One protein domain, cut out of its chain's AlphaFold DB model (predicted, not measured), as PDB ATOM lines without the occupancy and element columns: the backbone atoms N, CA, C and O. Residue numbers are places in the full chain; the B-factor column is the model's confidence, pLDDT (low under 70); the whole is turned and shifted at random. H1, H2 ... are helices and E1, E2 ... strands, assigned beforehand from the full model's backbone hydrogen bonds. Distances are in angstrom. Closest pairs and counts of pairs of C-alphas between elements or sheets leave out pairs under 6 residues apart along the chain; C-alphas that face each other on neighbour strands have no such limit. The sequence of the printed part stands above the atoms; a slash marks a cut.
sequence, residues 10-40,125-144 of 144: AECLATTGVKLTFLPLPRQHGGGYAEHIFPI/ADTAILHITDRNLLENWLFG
ATOM      1  N   ALA A  10      57.335  80.159 101.108       91.69
ATOM      2  CA  ALA A  10      57.668  81.432 101.739       91.69
ATOM      3  C   ALA A  10      56.441  82.090 102.391       91.69
ATOM      4  O   ALA A  10      56.539  82.589 103.510       91.69
ATOM      5  N   GLU A  11      55.291  82.055 101.715       92.56
ATOM      6  CA  GLU A  11      54.035  82.604 102.234       92.56
ATOM      7  C   GLU A  11      53.530  81.770 103.410       92.56
ATOM      8  O   GLU A  11      53.175  82.323 104.449       92.56
ATOM      9  N   CYS A  12      53.582  80.439 103.297       93.19
ATOM     10  CA  CYS A  12      53.205  79.546 104.390       93.19
ATOM     11  C   CYS A  12      54.061  79.784 105.644       93.19
ATOM     12  O   CYS A  12      53.513  79.957 106.730       93.19
ATOM     13  N   LEU A  13      55.390  79.840 105.509       94.19
ATOM     14  CA  LEU A  13      56.306  80.071 106.634       94.19
ATOM     15  C   LEU A  13      56.111  81.447 107.283       94.19
ATOM     16  O   LEU A  13      56.213  81.574 108.504       94.19
ATOM     17  N   ALA A  14      55.767  82.472 106.500       94.12
ATOM     18  CA  ALA A  14      55.507  83.800 107.046       94.12
ATOM     19  C   ALA A  14      54.340  83.792 108.048       94.12
ATOM     20  O   ALA A  14      54.385  84.519 109.040       94.12
ATOM     21  N   THR A  15      53.330  82.939 107.840       94.50
ATOM     22  CA  THR A  15      52.195  82.814 108.775       94.50
ATOM     23  C   THR A  15      52.584  82.224 110.133       94.50
ATOM     24  O   THR A  15      51.882  82.453 111.113       94.50
ATOM     25  N   THR A  16      53.717  81.519 110.216       95.00
ATOM     26  CA  THR A  16      54.219  80.879 111.442       95.00
ATOM     27  C   THR A  16      55.371  81.654 112.086       95.00
ATOM     28  O   THR A  16      56.070  81.130 112.947       95.00
ATOM     29  N   GLY A  17      55.595  82.910 111.683       94.75
ATOM     30  CA  GLY A  17      56.670  83.737 112.233       94.75
ATOM     31  C   GLY A  17      58.064  83.389 111.704       94.75
ATOM     32  O   GLY A  17      59.058  83.738 112.346       94.75
ATOM     33  N   VAL A  18      58.163  82.725 110.545       95.88
ATOM     34  CA  VAL A  18      59.431  82.352 109.903       95.88
ATOM     35  C   VAL A  18      59.567  83.027 108.541       95.88
ATOM     36  O   VAL A  18      58.705  82.929 107.674       95.88
ATOM     37  N   LYS A  19      60.709  83.663 108.299       94.88
ATOM     38  CA  LYS A  19      61.082  84.192 106.988       94.88
ATOM     39  C   LYS A  19      62.020  83.227 106.272       94.88
ATOM     40  O   LYS A  19      63.073  82.883 106.802       94.88
ATOM     41  N   LEU A  20      61.667  82.872 105.039       93.81
ATOM     42  CA  LEU A  20      62.540  82.182 104.091       93.81
ATOM     43  C   LEU A  20      63.232  83.206 103.186       93.81
ATOM     44  O   LEU A  20      62.577  84.046 102.573       93.81
ATOM     45  N   THR A  21      64.558  83.147 103.104       92.25
ATOM     46  CA  THR A  21      65.368  83.959 102.186       92.25
ATOM     47  C   THR A  21      66.315  83.052 101.419       92.25
ATOM     48  O   THR A  21      66.971  82.207 102.020       92.25
ATOM     49  N   PHE A  22      66.424  83.242 100.106       90.81
ATOM     50  CA  PHE A  22      67.414  82.536  99.301       90.81
ATOM     51  C   PHE A  22      68.665  83.393  99.112       90.81
ATOM     52  O   PHE A  22      68.569  84.562  98.735       90.81
ATOM     53  N   LEU A  23      69.836  82.814  99.381       89.75
ATOM     54  CA  LEU A  23      71.131  83.488  99.277       89.75
ATOM     55  C   LEU A  23      72.057  82.777  98.280       89.75
ATOM     56  O   LEU A  23      71.983  81.554  98.145       89.75
ATOM     57  N   PRO A  24      72.956  83.516  97.603       87.38
ATOM     58  CA  PRO A  24      73.930  82.957  96.666       87.38
ATOM     59  C   PRO A  24      75.142  82.374  97.406       87.38
ATOM     60  O   PRO A  24      76.261  82.883  97.315       87.38
ATOM     61  N   LEU A  25      74.908  81.334  98.205       85.25
ATOM     62  CA  LEU A  25      75.939  80.668  99.000       85.25
ATOM     63  C   LEU A  25      76.612  79.529  98.217       85.25
ATOM     64  O   LEU A  25      76.032  78.981  97.280       85.25
ATOM     65  N   PRO A  26      77.841  79.123  98.599       76.75
ATOM     66  CA  PRO A  26      78.467  77.942  98.025       76.75
ATOM     67  C   PRO A  26      77.565  76.715  98.181       76.75
ATOM     68  O   PRO A  26      77.067  76.447  99.272       76.75
ATOM     69  N   ARG A  27      77.438  75.904  97.125       73.88
ATOM     70  CA  ARG A  27      76.554  74.718  97.095       73.88
ATOM     71  C   ARG A  27      76.772  73.703  98.226       73.88
ATOM     72  O   ARG A  27      75.889  72.909  98.517       73.88
ATOM     73  N   GLN A  28      77.943  73.718  98.858       75.06
ATOM     74  CA  GLN A  28      78.281  72.879 100.014       75.06
ATOM     75  C   GLN A  28      77.665  73.349 101.345       75.06
ATOM     76  O   GLN A  28      77.743  72.616 102.323       75.06
ATOM     77  N   HIS A  29      77.067  74.546 101.402       84.81
ATOM     78  CA  HIS A  29      76.458  75.079 102.624       84.81
ATOM     79  C   HIS A  29      75.167  74.339 103.005       84.81
ATOM     80  O   HIS A  29      74.894  74.167 104.186       84.81
ATOM     81  N   GLY A  30      74.356  73.919 102.028       81.88
ATOM     82  CA  GLY A  30      73.138  73.133 102.277       81.88
ATOM     83  C   GLY A  30      71.975  73.873 102.962       81.88
ATOM     84  O   GLY A  30      70.983  73.232 103.295       81.88
ATOM     85  N   GLY A  31      72.060  75.197 103.143       89.88
ATOM     86  CA  GLY A  31      71.024  76.004 103.807       89.88
ATOM     87  C   GLY A  31      71.045  75.923 105.336       89.88
ATOM     88  O   GLY A  31      71.990  75.395 105.920       89.88
ATOM     89  N   GLY A  32      70.027  76.489 105.994       92.75
ATOM     90  CA  GLY A  32      69.867  76.391 107.451       92.75
ATOM     91  C   GLY A  32      69.213  77.597 108.125       92.75
ATOM     92  O   GLY A  32      68.639  78.466 107.475       92.75
ATOM     93  N   TYR A  33      69.295  77.634 109.454       92.62
ATOM     94  CA  TYR A  33      68.848  78.761 110.273       92.62
ATOM     95  C   TYR A  33      69.959  79.807 110.426       92.62
ATOM     96  O   TYR A  33      71.122  79.449 110.622       92.62
ATOM     97  N   ALA A  34      69.595  81.089 110.393       91.25
ATOM     98  CA  ALA A  34      70.481  82.191 110.743       91.25
ATOM     99  C   ALA A  34      69.754  83.216 111.623       91.25
ATOM    100  O   ALA A  34      68.648  83.648 111.296       91.25
ATOM    101  N   GLU A  35      70.407  83.650 112.706       87.19
ATOM    102  CA  GLU A  35      69.910  84.750 113.545       87.19
ATOM    103  C   GLU A  35      69.897  86.075 112.793       87.19
ATOM    104  O   GLU A  35      68.952  86.836 112.923       87.19
ATOM    105  N   HIS A  36      70.915  86.341 111.973       84.75
ATOM    106  CA  HIS A  36      70.995  87.536 111.143       84.75
ATOM    107  C   HIS A  36      71.336  87.154 109.703       84.75
ATOM    108  O   HIS A  36      72.231  86.344 109.455       84.75
ATOM    109  N   ILE A  37      70.643  87.775 108.750       84.19
ATOM    110  CA  ILE A  37      70.896  87.608 107.317       84.19
ATOM    111  C   ILE A  37      71.619  88.850 106.807       84.19
ATOM    112  O   ILE A  37      71.070  89.952 106.835       84.19
ATOM    113  N   PHE A  38      72.837  88.664 106.305       81.94
ATOM    114  CA  PHE A  38      73.618  89.729 105.684       81.94
ATOM    115  C   PHE A  38      73.561  89.620 104.155       81.94
ATOM    116  O   PHE A  38      73.565  88.504 103.630       81.94
ATOM    117  N   PRO A  39      73.535  90.745 103.417       79.19
ATOM    118  CA  PRO A  39      73.676  90.723 101.967       79.19
ATOM    119  C   PRO A  39      75.028  90.121 101.575       79.19
ATOM    120  O   PRO A  39      76.075  90.596 102.014       79.19
ATOM    121  N   ILE A  40      75.003  89.092 100.731       82.88
ATOM    122  CA  ILE A  40      76.211  88.442 100.216       82.88
ATOM    123  C   ILE A  40      76.392  88.887  98.767       82.88
ATOM    124  O   ILE A  40      75.463  88.722  97.969       82.88
ATOM    125  N   ALA A 125      70.984  82.489  93.721       86.06
ATOM    126  CA  ALA A 125      70.451  82.557  95.073       86.06
ATOM    127  C   ALA A 125      69.495  81.378  95.287       86.06
ATOM    128  O   ALA A 125      68.285  81.531  95.169       86.06
ATOM    129  N   ASP A 126      70.054  80.192  95.522       87.56
ATOM    130  CA  ASP A 126      69.324  78.924  95.649       87.56
ATOM    131  C   ASP A 126      69.464  78.286  97.041       87.56
ATOM    132  O   ASP A 126      68.807  77.293  97.353       87.56
ATOM    133  N   THR A 127      70.274  78.876  97.924       88.50
ATOM    134  CA  THR A 127      70.470  78.362  99.278       88.50
ATOM    135  C   THR A 127      69.436  78.957 100.229       88.50
ATOM    136  O   THR A 127      69.472  80.151 100.530       88.50
ATOM    137  N   ALA A 128      68.522  78.113 100.709       92.44
ATOM    138  CA  ALA A 128      67.456  78.483 101.634       92.44
ATOM    139  C   ALA A 128      67.986  78.766 103.049       92.44
ATOM    140  O   ALA A 128      68.553  77.886 103.701       92.44
ATOM    141  N   ILE A 129      67.750  79.983 103.538       94.62
ATOM    142  CA  ILE A 129      68.033  80.412 104.906       94.62
ATOM    143  C   ILE A 129      66.733  80.799 105.607       94.62
ATOM    144  O   ILE A 129      65.932  81.578 105.083       94.62
ATOM    145  N   LEU A 130      66.541  80.251 106.804       94.50
ATOM    146  CA  LEU A 130      65.409  80.521 107.678       94.50
ATOM    147  C   LEU A 130      65.800  81.510 108.773       94.50
ATOM    148  O   LEU A 130      66.870  81.402 109.370       94.50
ATOM    149  N   HIS A 131      64.898  82.437 109.064       95.25
ATOM    150  CA  HIS A 131      65.053  83.438 110.112       95.25
ATOM    151  C   HIS A 131      63.745  83.592 110.889       95.25
ATOM    152  O   HIS A 131      62.672  83.656 110.288       95.25
ATOM    153  N   ILE A 132      63.826  83.691 112.215       95.56
ATOM    154  CA  ILE A 132      62.647  83.861 113.072       95.56
ATOM    155  C   ILE A 132      62.261  85.340 113.091       95.56
ATOM    156  O   ILE A 132      63.031  86.178 113.547       95.56
ATOM    157  N   THR A 133      61.069  85.668 112.601       95.12
ATOM    158  CA  THR A 133      60.515  87.030 112.645       95.12
ATOM    159  C   THR A 133      59.554  87.241 113.807       95.12
ATOM    160  O   THR A 133      59.454  88.360 114.297       95.12
ATOM    161  N   ASP A 134      58.870  86.188 114.261       95.62
ATOM    162  CA  ASP A 134      57.996  86.223 115.435       95.62
ATOM    163  C   ASP A 134      58.125  84.910 116.212       95.62
ATOM    164  O   ASP A 134      57.746  83.841 115.731       95.62
ATOM    165  N   ARG A 135      58.690  84.989 117.421       94.25
ATOM    166  CA  ARG A 135      58.909  83.810 118.263       94.25
ATOM    167  C   ARG A 135      57.607  83.246 118.834       94.25
ATOM    168  O   ARG A 135      57.500  82.033 118.942       94.25
ATOM    169  N   ASN A 136      56.618  84.085 119.138       95.50
ATOM    170  CA  ASN A 136      55.357  83.624 119.717       95.50
ATOM    171  C   ASN A 136      54.541  82.834 118.686       95.50
ATOM    172  O   ASN A 136      53.998  81.778 119.001       95.50
ATOM    173  N   LEU A 137      54.479  83.315 117.438       95.44
ATOM    174  CA  LEU A 137      53.825  82.579 116.349       95.44
ATOM    175  C   LEU A 137      54.521  81.246 116.065       95.44
ATOM    176  O   LEU A 137      53.848  80.237 115.855       95.44
ATOM    177  N   LEU A 138      55.856  81.236 116.104       95.00
ATOM    178  CA  LEU A 138      56.635  80.023 115.895       95.00
ATOM    179  C   LEU A 138      56.395  78.991 117.001       95.00
ATOM    180  O   LEU A 138      56.188  77.816 116.704       95.00
ATOM    181  N   GLU A 139      56.410  79.416 118.264       95.00
ATOM    182  CA  GLU A 139      56.157  78.534 119.406       95.00
ATOM    183  C   GLU A 139      54.746  77.941 119.354       95.00
ATOM    184  O   GLU A 139      54.595  76.731 119.518       95.00
ATOM    185  N   ASN A 140      53.737  78.749 119.017       95.12
ATOM    186  CA  ASN A 140      52.366  78.271 118.822       95.12
ATOM    187  C   ASN A 140      52.253  77.255 117.676       95.12
ATOM    188  O   ASN A 140      51.451  76.335 117.752       95.12
ATOM    189  N   TRP A 141      53.034  77.402 116.605       94.38
ATOM    190  CA  TRP A 141      53.007  76.456 115.490       94.38
ATOM    191  C   TRP A 141      53.742  75.140 115.795       94.38
ATOM    192  O   TRP A 141      53.300  74.080 115.358       94.38
ATOM    193  N   LEU A 142      54.864  75.196 116.520       92.75
ATOM    194  CA  LEU A 142      55.682  74.016 116.829       92.75
ATOM    195  C   LEU A 142      55.160  73.199 118.017       92.75
ATOM    196  O   LEU A 142      55.370  71.986 118.050       92.75
ATOM    197  N   PHE A 143      54.547  73.860 119.002       92.12
ATOM    198  CA  PHE A 143      54.192  73.257 120.291       92.12
ATOM    199  C   PHE A 143      52.738  73.495 120.724       92.12
ATOM    200  O   PHE A 143      52.345  72.970 121.767       92.12
ATOM    201  N   GLY A 144      51.982  74.314 119.983       72.94
ATOM    202  CA  GLY A 144      50.574  74.615 120.261       72.94
ATOM    203  C   GLY A 144      49.591  73.577 119.737       72.94
ATOM    204  O   GLY A 144      49.997  72.663 118.982       72.94
TER     205      GLY A 144
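AT A GLANCE: This is residues 10 to 40 and 125 to 144 of the 144 residues of the protein "Peptidase M61" of Neisseria gonorrhoeae (UniProt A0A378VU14). A narrow ribbon of two antiparallel strands, E1 and E2, makes the middle of a rod, with the short helix H1 beside E1 and the helix H2 at the end where E1 begins and E2 ends. From the other end a long loop, residues 24 to 40, swings out and folds back to E2, where residues 32 to 33 pair with it. The printed part has 51 residues, and along the chain come H1, E1, E2 and H2, a mixed class of helices and strands. It is only just loose, close to compact, with a radius of gyration of the C-alphas of 11.8 A and spans of 36 by 17 by 16 A.

IN THESE COORDINATES: Find C-alpha 10 at (57.668, 81.432, 101.739); from there H1 runs through residues 10 to 15. Next, E1 takes residues 18 to 23, 15.8 A long, from C-alpha 18 at (59.431, 82.352, 109.903). After the cut, E2 takes residues 127 to 132, 16.8 A long. H2, residues 135 to 143, runs 11.7 A to C-alpha 143 at (54.192, 73.257, 120.291).

HOW THE PARTS SIT: Look first at E1 and E2, antiparallel at 151 degrees, with N 19 and O 131 2.8 A apart and N 129 and O 21 2.8 A apart, within hydrogen-bond range. Residues 32 to 33 pair parallel with residues 129 to 130 of E2. The closest C-alphas of H1 and E1 are those of Ala 10 and Leu 20, 5.5 A apart. H1 and H2 are close but not clearly touching, about perpendicular at 87 degrees, with the closest C-alphas, Thr 15 and Leu 137, 7.8 A apart. In H1 and H2 every O i to N i+4 pair is within hydrogen-bond range.

THE WHOLE: The C-alphas farthest apart, Pro 26 and Gly 144, are 35.8 A apart. Residues 41 to 124 are not printed, and C-alphas 40 and 125 stand 9.7 A apart across this cut. The links H1 to E1 and E2 to H2 are tight. No printed residue of the model has a pLDDT under 70.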